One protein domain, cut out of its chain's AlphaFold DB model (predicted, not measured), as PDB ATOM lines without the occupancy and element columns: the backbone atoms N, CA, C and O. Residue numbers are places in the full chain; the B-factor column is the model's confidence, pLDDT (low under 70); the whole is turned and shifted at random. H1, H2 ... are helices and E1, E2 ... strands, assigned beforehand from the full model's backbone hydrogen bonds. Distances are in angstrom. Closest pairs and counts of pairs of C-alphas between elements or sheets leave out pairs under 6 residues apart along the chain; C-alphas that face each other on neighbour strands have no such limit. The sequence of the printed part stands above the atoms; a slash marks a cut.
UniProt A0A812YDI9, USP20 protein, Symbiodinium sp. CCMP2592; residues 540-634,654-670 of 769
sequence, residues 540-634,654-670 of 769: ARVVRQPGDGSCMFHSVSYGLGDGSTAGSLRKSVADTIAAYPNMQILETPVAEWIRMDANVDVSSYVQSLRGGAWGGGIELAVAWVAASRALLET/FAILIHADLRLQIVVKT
ATOM      1  N   ALA A 540    -186.529 155.252  96.873       85.12
ATOM      2  CA  ALA A 540    -185.673 154.705  97.920       85.12
ATOM      3  C   ALA A 540    -186.497 154.001  99.020       85.12
ATOM      4  O   ALA A 540    -187.364 154.623  99.632       85.12
ATOM      5  N   ARG A 541    -186.189 152.733  99.327       91.00
ATOM      6  CA  ARG A 541    -186.718 151.998 100.489       91.00
ATOM      7  C   ARG A 541    -185.662 151.921 101.589       91.00
ATOM      8  O   ARG A 541    -184.595 151.348 101.380       91.00
ATOM      9  N   VAL A 542    -185.986 152.425 102.777       90.12
ATOM     10  CA  VAL A 542    -185.166 152.235 103.984       90.12
ATOM     11  C   VAL A 542    -185.327 150.797 104.486       90.12
ATOM     12  O   VAL A 542    -186.442 150.350 104.753       90.12
ATOM     13  N   VAL A 543    -184.219 150.071 104.633       92.81
ATOM     14  CA  VAL A 543    -184.165 148.726 105.214       92.81
ATOM     15  C   VAL A 543    -183.488 148.807 106.579       92.81
ATOM     16  O   VAL A 543    -182.276 149.009 106.700       92.81
ATOM     17  N   ARG A 544    -184.310 148.654 107.619       90.81
ATOM     18  CA  ARG A 544    -183.900 148.677 109.027       90.81
ATOM     19  C   ARG A 544    -182.940 147.528 109.328       90.81
ATOM     20  O   ARG A 544    -183.239 146.384 109.005       90.81
ATOM     21  N   GLN A 545    -181.827 147.842 109.985       95.31
ATOM     22  CA  GLN A 545    -180.812 146.870 110.395       95.31
ATOM     23  C   GLN A 545    -180.848 146.614 111.913       95.31
ATOM     24  O   GLN A 545    -181.352 147.467 112.658       95.31
ATOM     25  N   PRO A 546    -180.312 145.476 112.397       93.88
ATOM     26  CA  PRO A 546    -180.213 145.182 113.825       93.88
ATOM     27  C   PRO A 546    -179.488 146.279 114.618       93.88
ATOM     28  O   PRO A 546    -178.446 146.793 114.217       93.88
ATOM     29  N   GLY A 547    -180.046 146.633 115.779       91.12
ATOM     30  CA  GLY A 547    -179.497 147.635 116.701       91.12
ATOM     31  C   GLY A 547    -178.482 147.064 117.695       91.12
ATOM     32  O   GLY A 547    -178.558 147.378 118.877       91.12
ATOM     33  N   ASP A 548    -177.590 146.189 117.233       92.75
ATOM     34  CA  ASP A 548    -176.726 145.306 118.038       92.75
ATOM     35  C   ASP A 548    -175.269 145.799 118.184       92.75
ATOM     36  O   ASP A 548    -174.379 145.032 118.541       92.75
ATOM     37  N   GLY A 549    -174.992 147.063 117.848       89.31
ATOM     38  CA  GLY A 549    -173.626 147.603 117.745       89.31
ATOM     39  C   GLY A 549    -172.877 147.207 116.462       89.31
ATOM     40  O   GLY A 549    -171.780 147.707 116.215       89.31
ATOM     41  N   SER A 550    -173.474 146.374 115.604       96.00
ATOM     42  CA  SER A 550    -172.959 146.002 114.278       96.00
ATOM     43  C   SER A 550    -173.767 146.615 113.125       96.00
ATOM     44  O   SER A 550    -173.531 146.269 111.972       96.00
ATOM     45  N   CYS A 551    -174.692 147.545 113.398       95.94
ATOM     46  CA  CYS A 551    -175.611 148.137 112.409       95.94
ATOM     47  C   CYS A 551    -174.939 148.692 111.133       95.94
ATOM     48  O   CYS A 551    -175.497 148.548 110.045       95.94
ATOM     49  N   MET A 552    -173.730 149.265 111.231       97.00
ATOM     50  CA  MET A 552    -172.933 149.661 110.062       97.00
ATOM     51  C   MET A 552    -172.579 148.442 109.203       97.00
ATOM     52  O   MET A 552    -172.845 148.431 108.007       97.00
ATOM     53  N   PHE A 553    -172.014 147.402 109.820       97.12
ATOM     54  CA  PHE A 553    -171.611 146.181 109.131       97.12
ATOM     55  C   PHE A 553    -172.811 145.436 108.539       97.12
ATOM     56  O   PHE A 553    -172.709 144.984 107.407       97.12
ATOM     57  N   HIS A 554    -173.956 145.379 109.234       96.56
ATOM     58  CA  HIS A 554    -175.215 144.855 108.671       96.56
ATOM     59  C   HIS A 554    -175.657 145.653 107.440       96.56
ATOM     60  O   HIS A 554    -175.998 145.072 106.414       96.56
ATOM     61  N   SER A 555    -175.593 146.988 107.507       95.88
ATOM     62  CA  SER A 555    -175.941 147.853 106.372       95.88
ATOM     63  C   SER A 555    -175.021 147.628 105.169       95.88
ATOM     64  O   SER A 555    -175.502 147.561 104.043       95.88
ATOM     65  N   VAL A 556    -173.707 147.494 105.390       95.19
ATOM     66  CA  VAL A 556    -172.734 147.274 104.308       95.19
ATOM     67  C   VAL A 556    -172.833 145.850 103.747       95.19
ATOM     68  O   VAL A 556    -172.825 145.705 102.532       95.19
ATOM     69  N   SER A 557    -173.006 144.814 104.577       95.56
ATOM     70  CA  SER A 557    -173.168 143.428 104.098       95.56
ATOM     71  C   SER A 557    -174.449 143.261 103.268       95.56
ATOM     72  O   SER A 557    -174.403 142.689 102.179       95.56
ATOM     73  N   TYR A 558    -175.566 143.876 103.689       95.69
ATOM     74  CA  TYR A 558    -176.776 143.960 102.861       95.69
ATOM     75  C   TYR A 558    -176.483 144.663 101.523       95.69
ATOM     76  O   TYR A 558    -176.935 144.207 100.476       95.69
ATOM     77  N   GLY A 559    -175.741 145.778 101.547       92.25
ATOM     78  CA  GLY A 559    -175.416 146.566 100.351       92.25
ATOM     79  C   GLY A 559    -174.444 145.895  99.376       92.25
ATOM     80  O   GLY A 559    -174.489 146.201  98.188       92.25
ATOM     81  N   LEU A 560    -173.591 144.986  99.857       91.00
ATOM     82  CA  LEU A 560    -172.704 144.172  99.024       91.00
ATOM     83  C   LEU A 560    -173.453 143.016  98.345       91.00
ATOM     84  O   LEU A 560    -173.108 142.652  97.222       91.00
ATOM     85  N   GLY A 561    -174.461 142.438  99.010       93.06
ATOM     86  CA  GLY A 561    -175.255 141.324  98.474       93.06
ATOM     87  C   GLY A 561    -174.469 140.018  98.270       93.06
ATOM     88  O   GLY A 561    -174.977 139.084  97.660       93.06
ATOM     89  N   ASP A 562    -173.245 139.940  98.791       92.38
ATOM     90  CA  ASP A 562    -172.268 138.860  98.593       92.38
ATOM     91  C   ASP A 562    -172.455 137.660  99.543       92.38
ATOM     92  O   ASP A 562    -171.641 136.739  99.564       92.38
ATOM     93  N   GLY A 563    -173.511 137.676 100.362       94.69
ATOM     94  CA  GLY A 563    -173.747 136.686 101.414       94.69
ATOM     95  C   GLY A 563    -172.868 136.866 102.658       94.69
ATOM     96  O   GLY A 563    -172.961 136.058 103.585       94.69
ATOM     97  N   SER A 564    -172.043 137.918 102.726       94.88
ATOM     98  CA  SER A 564    -171.300 138.234 103.944       94.88
ATOM     99  C   SER A 564    -172.250 138.608 105.087       94.88
ATOM    100  O   SER A 564    -173.311 139.209 104.902       94.88
ATOM    101  N   THR A 565    -171.855 138.260 106.310       97.12
ATOM    102  CA  THR A 565    -172.543 138.680 107.536       97.12
ATOM    103  C   THR A 565    -171.846 139.894 108.138       97.12
ATOM    104  O   THR A 565    -170.647 140.101 107.939       97.12
ATOM    105  N   ALA A 566    -172.551 140.649 108.982       96.56
ATOM    106  CA  ALA A 566    -171.937 141.726 109.756       96.56
ATOM    107  C   ALA A 566    -170.723 141.260 110.584       96.56
ATOM    108  O   ALA A 566    -169.750 141.999 110.707       96.56
ATOM    109  N   GLY A 567    -170.747 140.029 111.113       97.06
ATOM    110  CA  GLY A 567    -169.631 139.443 111.862       97.06
ATOM    111  C   GLY A 567    -168.418 139.111 110.987       97.06
ATOM    112  O   GLY A 567    -167.291 139.452 111.347       97.06
ATOM    113  N   SER A 568    -168.630 138.500 109.816       96.81
ATOM    114  CA  SER A 568    -167.537 138.186 108.882       96.81
ATOM    115  C   SER A 568    -166.946 139.443 108.240       96.81
ATOM    116  O   SER A 568    -165.728 139.535 108.107       96.81
ATOM    117  N   LEU A 569    -167.778 140.440 107.914       96.81
ATOM    118  CA  LEU A 569    -167.323 141.728 107.386       96.81
ATOM    119  C   LEU A 569    -166.536 142.522 108.443       96.81
ATOM    120  O   LEU A 569    -165.429 142.974 108.159       96.81
ATOM    121  N   ARG A 570    -167.044 142.613 109.681       97.81
ATOM    122  CA  ARG A 570    -166.328 143.176 110.846       97.81
ATOM    123  C   ARG A 570    -164.953 142.538 111.020       97.81
ATOM    124  O   ARG A 570    -163.965 143.252 111.182       97.81
ATOM    125  N   LYS A 571    -164.883 141.202 110.964       97.00
ATOM    126  CA  LYS A 571    -163.617 140.469 111.052       97.00
ATOM    127  C   LYS A 571    -162.688 140.826 109.887       97.00
ATOM    128  O   LYS A 571    -161.552 141.201 110.138       97.00
ATOM    129  N   SER A 572    -163.169 140.780 108.644       96.81
ATOM    130  CA  SER A 572    -162.373 141.105 107.450       96.81
ATOM    131  C   SER A 572    -161.809 142.533 107.479       96.81
ATOM    132  O   SER A 572    -160.635 142.735 107.168       96.81
ATOM    133  N   VAL A 573    -162.591 143.516 107.937       97.75
ATOM    134  CA  VAL A 573    -162.130 144.900 108.140       97.75
ATOM    135  C   VAL A 573    -161.043 144.969 109.216       97.75
ATOM    136  O   VAL A 573    -159.986 145.547 108.972       97.75
ATOM    137  N   ALA A 574    -161.248 144.336 110.375       98.19
ATOM    138  CA  ALA A 574    -160.257 144.311 111.453       98.19
ATOM    139  C   ALA A 574    -158.951 143.596 111.041       98.19
ATOM    140  O   ALA A 574    -157.857 144.055 111.363       98.19
ATOM    141  N   ASP A 575    -159.059 142.503 110.285       97.50
ATOM    142  CA  ASP A 575    -157.923 141.754 109.744       97.50
ATOM    143  C   ASP A 575    -157.180 142.581 108.668       97.50
ATOM    144  O   ASP A 575    -155.949 142.576 108.630       97.50
ATOM    145  N   THR A 576    -157.898 143.377 107.864       97.31
ATOM    146  CA  THR A 576    -157.319 144.323 106.887       97.31
ATOM    147  C   THR A 576    -156.568 145.470 107.573       97.31
ATOM    148  O   THR A 576    -155.458 145.801 107.157       97.31
ATOM    149  N   ILE A 577    -157.131 146.049 108.644       98.25
ATOM    150  CA  ILE A 577    -156.468 147.080 109.467       98.25
ATOM    151  C   ILE A 577    -155.166 146.531 110.071       98.25
ATOM    152  O   ILE A 577    -154.140 147.210 110.037       98.25
ATOM    153  N   ALA A 578    -155.195 145.298 110.589       98.12
ATOM    154  CA  ALA A 578    -154.025 144.648 111.176       98.12
ATOM    155  C   ALA A 578    -152.921 144.353 110.145       98.12
ATOM    156  O   ALA A 578    -151.742 144.530 110.443       98.12
ATOM    157  N   ALA A 579    -153.295 143.911 108.940       97.44
ATOM    158  CA  ALA A 579    -152.348 143.581 107.875       97.44
ATOM    159  C   ALA A 579    -151.749 144.822 107.187       97.44
ATOM    160  O   ALA A 579    -150.601 144.780 106.740       97.44
ATOM    161  N   TYR A 580    -152.505 145.922 107.095       97.50
ATOM    162  CA  TYR A 580    -152.121 147.111 106.328       97.50
ATOM    163  C   TYR A 580    -152.283 148.434 107.111       97.50
ATOM    164  O   TYR A 580    -152.956 149.350 106.633       97.50
ATOM    165  N   PRO A 581    -151.618 148.608 108.273       97.94
ATOM    166  CA  PRO A 581    -151.687 149.843 109.070       97.94
ATOM    167  C   PRO A 581    -151.214 151.096 108.309       97.94
ATOM    168  O   PRO A 581    -151.662 152.206 108.593       97.94
ATOM    169  N   ASN A 582    -150.338 150.911 107.316       97.38
ATOM    170  CA  ASN A 582    -149.790 151.973 106.467       97.38
ATOM    171  C   ASN A 582    -150.626 152.240 105.195       97.38
ATOM    172  O   ASN A 582    -150.215 153.035 104.352       97.38
ATOM    173  N   MET A 583    -151.779 151.581 105.025       96.62
ATOM    174  CA  MET A 583    -152.708 151.864 103.926       96.62
ATOM    175  C   MET A 583    -153.219 153.305 104.036       96.62
ATOM    176  O   MET A 583    -153.653 153.718 105.108       96.62
ATOM    177  N   GLN A 584    -153.178 154.071 102.947       95.94
ATOM    178  CA  GLN A 584    -153.639 155.459 102.948       95.94
ATOM    179  C   GLN A 584    -155.158 155.557 102.755       95.94
ATOM    180  O   GLN A 584    -155.721 154.972 101.830       95.94
ATOM    181  N   ILE A 585    -155.797 156.367 103.594       93.25
ATOM    182  CA  ILE A 585    -157.159 156.878 103.433       93.25
ATOM    183  C   ILE A 585    -157.028 158.399 103.370       93.25
ATOM    184  O   ILE A 585    -156.615 159.015 104.348       93.25
ATOM    185  N   LEU A 586    -157.368 159.001 102.225       91.06
ATOM    186  CA  LEU A 586    -157.194 160.443 101.984       91.06
ATOM    187  C   LEU A 586    -155.752 160.909 102.288       91.06
ATOM    188  O   LEU A 586    -155.543 161.817 103.080       91.06
ATOM    189  N   GLU A 587    -154.766 160.231 101.687       91.00
ATOM    190  CA  GLU A 587    -153.309 160.454 101.838       91.00
ATOM    191  C   GLU A 587    -152.725 160.130 103.238       91.00
ATOM    192  O   GLU A 587    -151.548 159.785 103.346       91.00
ATOM    193  N   THR A 588    -153.544 160.106 104.295       93.81
ATOM    194  CA  THR A 588    -153.156 159.758 105.675       93.81
ATOM    195  C   THR A 588    -153.238 158.239 105.952       93.81
ATOM    196  O   THR A 588    -154.240 157.609 105.607       93.81
ATOM    197  N   PRO A 589    -152.236 157.608 106.600       98.00
ATOM    198  CA  PRO A 589    -152.284 156.192 106.987       98.00
ATOM    199  C   PRO A 589    -153.441 155.816 107.932       98.00
ATOM    200  O   PRO A 589    -153.771 156.560 108.857       98.00
ATOM    201  N   VAL A 590    -153.993 154.604 107.785       98.06
ATOM    202  CA  VAL A 590    -154.999 154.009 108.697       98.06
ATOM    203  C   VAL A 590    -154.562 154.085 110.165       98.06
ATOM    204  O   VAL A 590    -155.355 154.463 111.025       98.06
ATOM    205  N   ALA A 591    -153.295 153.787 110.463       98.12
ATOM    206  CA  ALA A 591    -152.751 153.861 111.821       98.12
ATOM    207  C   ALA A 591    -152.752 155.282 112.417       98.12
ATOM    208  O   ALA A 591    -152.811 155.440 113.637       98.12
ATOM    209  N   GLU A 592    -152.689 156.316 111.576       97.12
ATOM    210  CA  GLU A 592    -152.759 157.713 112.005       97.12
ATOM    211  C   GLU A 592    -154.215 158.157 112.204       97.12
ATOM    212  O   GLU A 592    -154.517 158.769 113.226       97.12
ATOM    213  N   TRP A 593    -155.141 157.740 111.331       97.56
ATOM    214  CA  TRP A 593    -156.584 157.904 111.558       97.56
ATOM    215  C   TRP A 593    -157.047 157.282 112.882       97.56
ATOM    216  O   TRP A 593    -157.721 157.947 113.666       97.56
ATOM    217  N   ILE A 594    -156.625 156.046 113.174       98.00
ATOM    218  CA  ILE A 594    -156.918 155.352 114.443       98.00
ATOM    219  C   ILE A 594    -156.382 156.139 115.649       98.00
ATOM    220  O   ILE A 594    -157.074 156.285 116.660       98.00
ATOM    221  N   ARG A 595    -155.169 156.697 115.536       97.06
ATOM    222  CA  ARG A 595    -154.572 157.533 116.584       97.06
ATOM    223  C   ARG A 595    -155.324 158.853 116.775       97.06
ATOM    224  O   ARG A 595    -155.473 159.282 117.914       97.06
ATOM    225  N   MET A 596    -155.800 159.485 115.702       95.25
ATOM    226  CA  MET A 596    -156.549 160.748 115.773       95.25
ATOM    227  C   MET A 596    -157.966 160.580 116.340       95.25
ATOM    228  O   MET A 596    -158.402 161.425 117.118       95.25
ATOM    229  N   ASP A 597    -158.679 159.517 115.957       96.00
ATOM    230  CA  ASP A 597    -160.083 159.300 116.335       96.00
ATOM    231  C   ASP A 597    -160.226 158.641 117.719       96.00
ATOM    232  O   ASP A 597    -160.985 159.114 118.566       96.00
ATOM    233  N   ALA A 598    -159.449 157.584 117.980       94.19
ATOM    234  CA  ALA A 598    -159.590 156.751 119.177       94.19
ATOM    235  C   ALA A 598    -158.425 156.863 120.180       94.19
ATOM    236  O   ALA A 598    -158.544 156.360 121.297       94.19
ATOM    237  N   ASN A 599    -157.312 157.515 119.815       96.06
ATOM    238  CA  ASN A 599    -156.113 157.681 120.655       96.06
ATOM    239  C   ASN A 599    -155.579 156.358 121.258       96.06
ATOM    240  O   ASN A 599    -155.153 156.298 122.412       96.06
ATOM    241  N   VAL A 600    -155.596 155.293 120.452       97.44
ATOM    242  CA  VAL A 600    -155.027 153.970 120.763       97.44
ATOM    243  C   VAL A 600    -154.078 153.518 119.649       97.44
ATOM    244  O   VAL A 600    -154.001 154.138 118.588       97.44
ATOM    245  N   ASP A 601    -153.337 152.437 119.883       98.06
ATOM    246  CA  ASP A 601    -152.592 151.746 118.834       98.06
ATOM    247  C   ASP A 601    -153.497 150.836 117.976       98.06
ATOM    248  O   ASP A 601    -154.632 150.510 118.335       98.06
ATOM    249  N   VAL A 602    -152.963 150.389 116.837       98.38
ATOM    250  CA  VAL A 602    -153.690 149.573 115.853       98.38
ATOM    251  C   VAL A 602    -154.105 148.207 116.412       98.38
ATOM    252  O   VAL A 602    -155.189 147.732 116.084       98.38
ATOM    253  N   SER A 603    -153.294 147.576 117.266       98.25
ATOM    254  CA  SER A 603    -153.604 146.260 117.838       98.25
ATOM    255  C   SER A 603    -154.770 146.358 118.822       98.25
ATOM    256  O   SER A 603    -155.755 145.626 118.692       98.25
ATOM    257  N   SER A 604    -154.719 147.337 119.732       98.12
ATOM    258  CA  SER A 604    -155.819 147.641 120.658       98.12
ATOM    259  C   SER A 604    -157.114 147.992 119.918       98.12
ATOM    260  O   SER A 604    -158.190 147.514 120.287       98.12
ATOM    261  N   TYR A 605    -157.026 148.776 118.836       98.44
ATOM    262  CA  TYR A 605    -158.176 149.121 117.995       98.44
ATOM    263  C   TYR A 605    -158.784 147.887 117.314       98.44
ATOM    264  O   TYR A 605    -159.983 147.640 117.433       98.44
ATOM    265  N   VAL A 606    -157.955 147.052 116.679       98.38
ATOM    266  CA  VAL A 606    -158.369 145.792 116.034       98.38
ATOM    267  C   VAL A 606    -158.994 144.820 117.037       98.38
ATOM    268  O   VAL A 606    -160.000 144.179 116.725       98.38
ATOM    269  N   GLN A 607    -158.442 144.712 118.248       98.00
ATOM    270  CA  GLN A 607    -159.003 143.869 119.304       98.00
ATOM    271  C   GLN A 607    -160.370 144.386 119.773       98.00
ATOM    272  O   GLN A 607    -161.307 143.595 119.893       98.00
ATOM    273  N   SER A 608    -160.518 145.701 119.961       97.44
ATOM    274  CA  SER A 608    -161.797 146.350 120.285       97.44
ATOM    275  C   SER A 608    -162.844 146.141 119.178       97.44
ATOM    276  O   SER A 608    -163.989 145.761 119.444       97.44
ATOM    277  N   LEU A 609    -162.436 146.287 117.914       97.62
ATOM    278  CA  LEU A 609    -163.303 146.121 116.747       97.62
ATOM    279  C   LEU A 609    -163.775 144.671 116.563       97.62
ATOM    280  O   LEU A 609    -164.957 144.436 116.297       97.62
ATOM    281  N   ARG A 610    -162.888 143.689 116.771       96.88
ATOM    282  CA  ARG A 610    -163.253 142.261 116.851       96.88
ATOM    283  C   ARG A 610    -164.159 141.975 118.056       96.88
ATOM    284  O   ARG A 610    -165.082 141.178 117.932       96.88
ATOM    285  N   GLY A 611    -163.938 142.657 119.181       93.56
ATOM    286  CA  GLY A 611    -164.704 142.538 120.428       93.56
ATOM    287  C   GLY A 611    -166.103 143.173 120.428       93.56
ATOM    288  O   GLY A 611    -166.788 143.104 121.444       93.56
ATOM    289  N   GLY A 612    -166.546 143.772 119.315       94.06
ATOM    290  CA  GLY A 612    -167.910 144.295 119.159       94.06
ATOM    291  C   GLY A 612    -168.049 145.820 119.168       94.06
ATOM    292  O   GLY A 612    -169.178 146.307 119.112       94.06
ATOM    293  N   ALA A 613    -166.950 146.586 119.193       95.19
ATOM    294  CA  ALA A 613    -167.000 148.051 119.109       95.19
ATOM    295  C   ALA A 613    -167.759 148.554 117.863       95.19
ATOM    296  O   ALA A 613    -167.862 147.857 116.851       95.19
ATOM    297  N   TRP A 614    -168.336 149.752 117.927       96.69
ATOM    298  CA  TRP A 614    -169.148 150.268 116.823       96.69
ATOM    299  C   TRP A 614    -168.256 150.705 115.659       96.69
ATOM    300  O   TRP A 614    -167.277 151.411 115.872       96.69
ATOM    301  N   GLY A 615    -168.606 150.298 114.436       95.38
ATOM    302  CA  GLY A 615    -167.913 150.756 113.232       95.38
ATOM    303  C   GLY A 615    -168.335 152.171 112.831       95.38
ATOM    304  O   GLY A 615    -169.518 152.514 112.925       95.38
ATOM    305  N   GLY A 616    -167.370 152.969 112.378       96.12
ATOM    306  CA  GLY A 616    -167.548 154.349 111.935       96.12
ATOM    307  C   GLY A 616    -166.892 154.629 110.580       96.12
ATOM    308  O   GLY A 616    -166.898 153.800 109.669       96.12
ATOM    309  N   GLY A 617    -166.346 155.839 110.422       96.06
ATOM    310  CA  GLY A 617    -165.758 156.285 109.153       96.06
ATOM    311  C   GLY A 617    -164.514 155.494 108.733       96.06
ATOM    312  O   GLY A 617    -164.325 155.252 107.541       96.06
ATOM    313  N   ILE A 618    -163.702 155.053 109.702       97.69
ATOM    314  CA  ILE A 618    -162.476 154.279 109.464       97.69
ATOM    315  C   ILE A 618    -162.835 152.901 108.893       97.69
ATOM    316  O   ILE A 618    -162.355 152.537 107.819       97.69
ATOM    317  N   GLU A 619    -163.747 152.170 109.538       98.06
ATOM    318  CA  GLU A 619    -164.210 150.858 109.073       98.06
ATOM    319  C   GLU A 619    -164.841 150.923 107.686       98.06
ATOM    320  O   GLU A 619    -164.587 150.049 106.859       98.06
ATOM    321  N   LEU A 620    -165.668 151.941 107.426       97.44
ATOM    322  CA  LEU A 620    -166.351 152.101 106.144       97.44
ATOM    323  C   LEU A 620    -165.353 152.361 105.003       97.44
ATOM    324  O   LEU A 620    -165.471 151.763 103.931       97.44
ATOM    325  N   ALA A 621    -164.340 153.198 105.245       96.56
ATOM    326  CA  ALA A 621    -163.270 153.455 104.286       96.56
ATOM    327  C   ALA A 621    -162.384 152.216 104.052       96.56
ATOM    328  O   ALA A 621    -162.064 151.898 102.905       96.56
ATOM    329  N   VAL A 622    -162.041 151.465 105.106       97.00
ATOM    330  CA  VAL A 622    -161.292 150.203 104.979       97.00
ATOM    331  C   VAL A 622    -162.104 149.148 104.225       97.00
ATOM    332  O   VAL A 622    -161.567 148.516 103.317       97.00
ATOM    333  N   ALA A 623    -163.392 148.976 104.543       95.50
ATOM    334  CA  ALA A 623    -164.281 148.042 103.848       95.50
ATOM    335  C   ALA A 623    -164.369 148.356 102.347       95.50
ATOM    336  O   ALA A 623    -164.282 147.446 101.521       95.50
ATOM    337  N   TRP A 624    -164.467 149.641 101.989       93.25
ATOM    338  CA  TRP A 624    -164.462 150.083 100.596       93.25
ATOM    339  C   TRP A 624    -163.159 149.722  99.868       93.25
ATOM    340  O   TRP A 624    -163.206 149.192  98.753       93.25
ATOM    341  N   VAL A 625    -161.992 149.957 100.482       91.62
ATOM    342  CA  VAL A 625    -160.697 149.610  99.865       91.62
ATOM    343  C   VAL A 625    -160.502 148.092  99.779       91.62
ATOM    344  O   VAL A 625    -160.050 147.604  98.743       91.62
ATOM    345  N   ALA A 626    -160.905 147.329 100.800       88.81
ATOM    346  CA  ALA A 626    -160.850 145.866 100.791       88.81
ATOM    347  C   ALA A 626    -161.724 145.263  99.674       88.81
ATOM    348  O   ALA A 626    -161.236 144.463  98.874       88.81
ATOM    349  N   ALA A 627    -162.980 145.707  99.549       87.19
ATOM    350  CA  ALA A 627    -163.885 145.274  98.482       87.19
ATOM    351  C   ALA A 627    -163.367 145.680  97.088       87.19
ATOM    352  O   ALA A 627    -163.352 144.865  96.164       87.19
ATOM    353  N   SER A 628    -162.863 146.913  96.945       86.56
ATOM    354  CA  SER A 628    -162.245 147.393  95.698       86.56
ATOM    355  C   SER A 628    -161.045 146.536  95.289       86.56
ATOM    356  O   SER A 628    -160.881 146.215  94.111       86.56
ATOM    357  N   ARG A 629    -160.219 146.124  96.257       83.00
ATOM    358  CA  ARG A 629    -159.060 145.260  96.025       83.00
ATOM    359  C   ARG A 629    -159.468 143.848  95.607       83.00
ATOM    360  O   ARG A 629    -158.959 143.366  94.598       83.00
ATOM    361  N   ALA A 630    -160.426 143.228  96.296       78.88
ATOM    362  CA  ALA A 630    -160.949 141.909  95.927       78.88
ATOM    363  C   ALA A 630    -161.557 141.898  94.508       78.88
ATOM    364  O   ALA A 630    -161.333 140.962  93.737       78.88
ATOM    365  N   LEU A 631    -162.258 142.971  94.117       74.50
ATOM    366  CA  LEU A 631    -162.766 143.158  92.752       74.50
ATOM    367  C   LEU A 631    -161.645 143.330  91.713       74.50
ATOM    368  O   LEU A 631    -161.774 142.831  90.598       74.50
ATOM    369  N   LEU A 632    -160.545 144.009  92.050       71.62
ATOM    370  CA  LEU A 632    -159.389 144.167  91.155       71.62
ATOM    371  C   LEU A 632    -158.554 142.886  91.021       71.62
ATOM    372  O   LEU A 632    -157.989 142.640  89.958       71.62
ATOM    373  N   GLU A 633    -158.467 142.075  92.074       71.81
ATOM    374  CA  GLU A 633    -157.732 140.807  92.061       71.81
ATOM    375  C   GLU A 633    -158.522 139.718  91.309       71.81
ATOM    376  O   GLU A 633    -157.945 139.043  90.457       71.81
ATOM    377  N   THR A 634    -159.846 139.634  91.494       59.81
ATOM    378  CA  THR A 634    -160.717 138.708  90.734       59.81
ATOM    379  C   THR A 634    -160.893 139.092  89.260       59.81
ATOM    380  O   THR A 634    -160.874 138.221  88.390       59.81
ATOM    381  N   PHE A 654    -177.488 151.863  94.039       43.03
ATOM    382  CA  PHE A 654    -176.812 152.692  95.035       43.03
ATOM    383  C   PHE A 654    -177.368 152.463  96.446       43.03
ATOM    384  O   PHE A 654    -178.405 153.013  96.819       43.03
ATOM    385  N   ALA A 655    -176.620 151.706  97.244       53.97
ATOM    386  CA  ALA A 655    -176.764 151.619  98.689       53.97
ATOM    387  C   ALA A 655    -176.378 152.952  99.361       53.97
ATOM    388  O   ALA A 655    -175.198 153.305  99.400       53.97
ATOM    389  N   ILE A 656    -177.344 153.686  99.925       63.00
ATOM    390  CA  ILE A 656    -177.055 154.865 100.768       63.00
ATOM    391  C   ILE A 656    -177.203 154.498 102.244       63.00
ATOM    392  O   ILE A 656    -178.211 153.931 102.654       63.00
ATOM    393  N   LEU A 657    -176.214 154.860 103.061       68.44
ATOM    394  CA  LEU A 657    -176.264 154.692 104.511       68.44
ATOM    395  C   LEU A 657    -176.921 155.915 105.168       68.44
ATOM    396  O   LEU A 657    -176.371 157.014 105.131       68.44
ATOM    397  N   ILE A 658    -178.078 155.725 105.805       62.50
ATOM    398  CA  ILE A 658    -178.691 156.719 106.697       62.50
ATOM    399  C   ILE A 658    -178.276 156.411 108.135       62.50
ATOM    400  O   ILE A 658    -178.488 155.304 108.625       62.50
ATOM    401  N   HIS A 659    -177.744 157.411 108.835       53.28
ATOM    402  CA  HIS A 659    -177.496 157.346 110.272       53.28
ATOM    403  C   HIS A 659    -178.691 157.934 111.044       53.28
ATOM    404  O   HIS A 659    -178.818 159.153 111.164       53.28
ATOM    405  N   ALA A 660    -179.544 157.076 111.607       47.09
ATOM    406  CA  ALA A 660    -180.719 157.470 112.386       47.09
ATOM    407  C   ALA A 660    -180.706 156.799 113.768       47.09
ATOM    408  O   ALA A 660    -180.637 155.579 113.869       47.09
ATOM    409  N   ASP A 661    -180.788 157.597 114.837       51.91
ATOM    410  CA  ASP A 661    -180.943 157.120 116.219       51.91
ATOM    411  C   ASP A 661    -179.959 156.016 116.646       51.91
ATOM    412  O   ASP A 661    -180.337 154.991 117.213       51.91
ATOM    413  N   LEU A 662    -178.666 156.260 116.386       48.41
ATOM    414  CA  LEU A 662    -177.547 155.355 116.701       48.41
ATOM    415  C   LEU A 662    -177.606 154.014 115.940       48.41
ATOM    416  O   LEU A 662    -176.913 153.060 116.290       48.41
ATOM    417  N   ARG A 663    -178.419 153.942 114.879       52.16
ATOM    418  CA  ARG A 663    -178.447 152.837 113.920       52.16
ATOM    419  C   ARG A 663    -178.133 153.363 112.530       52.16
ATOM    420  O   ARG A 663    -178.778 154.286 112.032       52.16
ATOM    421  N   LEU A 664    -177.176 152.726 111.876       71.56
ATOM    422  CA  LEU A 664    -177.052 152.814 110.431       71.56
ATOM    423  C   LEU A 664    -178.107 151.907 109.791       71.56
ATOM    424  O   LEU A 664    -178.360 150.796 110.259       71.56
ATOM    425  N   GLN A 665    -178.778 152.445 108.779       74.12
ATOM    426  CA  GLN A 665    -179.815 151.784 107.997       74.12
ATOM    427  C   GLN A 665    -179.467 151.970 106.523       74.12
ATOM    428  O   GLN A 665    -179.053 153.059 106.117       74.12
ATOM    429  N   ILE A 666    -179.638 150.927 105.716       79.69
ATOM    430  CA  ILE A 666    -179.378 151.003 104.278       79.69
ATOM    431  C   ILE A 666    -180.634 151.438 103.526       79.69
ATOM    432  O   ILE A 666    -181.740 150.970 103.786       79.69
ATOM    433  N   VAL A 667    -180.449 152.326 102.563       74.62
ATOM    434  CA  VAL A 667    -181.447 152.737 101.585       74.62
ATOM    435  C   VAL A 667    -181.162 152.021 100.277       74.62
ATOM    436  O   VAL A 667    -180.058 152.112  99.746       74.62
ATOM    437  N   VAL A 668    -182.174 151.327  99.765       78.56
ATOM    438  CA  VAL A 668    -182.111 150.521  98.544       78.56
ATOM    439  C   VAL A 668    -183.062 151.125  97.520       78.56
ATOM    440  O   VAL A 668    -184.213 151.423  97.847       78.56
ATOM    441  N   LYS A 669    -182.612 151.307  96.280       74.50
ATOM    442  CA  LYS A 669    -183.480 151.741  95.183       74.50
ATOM    443  C   LYS A 669    -184.441 150.606  94.810       74.50
ATOM    444  O   LYS A 669    -184.015 149.467  94.650       74.50
ATOM    445  N   THR A 670    -185.735 150.889  94.686       63.84
ATOM    446  CA  THR A 670    -186.703 149.897  94.196       63.84
ATOM    447  C   THR A 670    -186.734 149.911  92.664       63.84
ATOM    448  O   THR A 670    -186.845 151.007  92.093       63.84
TER     449      THR A 670
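AT A GLANCE: This is residues 540 to 634 and 654 to 670 of the 769 residues of the protein "USP20 protein" of Symbiodinium sp. CCMP2592 (UniProt A0A812YDI9). A small three-stranded sheet at one end has helix H1 covering one face, and from H1 the helix H2 runs away toward a group of helices that makes the other end. There H4 lies side by side with H2, H5 crosses H2, and H3 stands at the far end beside H4; the last part of H5, residues 628 to 634, sticks out. The 112 printed residues have five named helices and three named strands, in the order E1 H1 H2 H3 H4 H5 E2 E3, and the class is mixed. The sheet runs E1 E3 E2, all antiparallel. The whole is compact, with a radius of gyration of the C-alphas of 13.9 A and spans of 40 by 34 by 23 A.

HOW THE PARTS SIT: The inner strand of the sheet is E3, residues 663 to 669, between the edge strands E1, residues 540 to 543, and E2, residues 656 to 660. E2 and E3 form a hairpin, with N 658 and O 665 2.9 A apart, within hydrogen-bond range; between E1 and E3, N 541 and O 668 are 2.8 A apart, also within range. H1, residues 551 to 560, is on the sheet at a height of 8.3 A, making two layers, a helix on one face of a sheet. It lies over E3 and runs along the strands, at 1 degrees to E3 on the local plane; the closest C-alphas of the two are those of Ser 555 and Ile 666, 5.1 A apart. H2, residues 566 to 579, is the hub of the helices, and its residues 566 to 570 alone touch H1, about perpendicular at 88 degrees, with the closest C-alphas, those of Phe 553 and Ala 566, 4.5 A apart. H4, residues 602 to 610, touches H2 at a shallow tilt of 10 degrees, opposite ways, closest at the C-alphas of Ala 574 and Val 606, 5.2 A. H5, residues 617 to 634, touches H2 with residues 619 to 626 alone, about perpendicular at 85 degrees, closest at the C-alphas of Val 573 and Ala 623, 5.7 A. H3, residues 590 to 598, touches H4, closest at the C-alphas of Ala 591 and Val 602, 6.0 A, and is only just about perpendicular to it at 71 degrees. H3 and H5 only just touch, with 3 pairs of C-alphas within 8 A, closest at those of Trp 593 and Ile 618, 7.2 A. H4 and H5 are apart. In H1, H2, H3, H4 and H5 every O i to N i+4 pair is within hydrogen-bond range.

IN THESE COORDINATES: E1 begins at C-alpha 540 (-185.673, 154.705, 97.920), and E3 ends at C-alpha 669 (-183.480, 151.741, 95.183). From first to last C-alpha E3 measures 19.4 A, H1 14.3 A, H2 19.8 A and H5, the longest helix, 26.0 A, ending at C-alpha 634 (-160.717, 138.708, 90.734).

THE WHOLE: The two C-alphas farthest apart are those of Asp 601 and Thr 670, 42.1 A. Residues 635 to 653 are not printed, and C-alphas 634 and 654 are 21.8 A apart across the cut. Of the links that are printed whole, none is long. The mean pLDDT of the printed part is 89.2; residue 634, residues 654 to 663 and residue 670 are under 70.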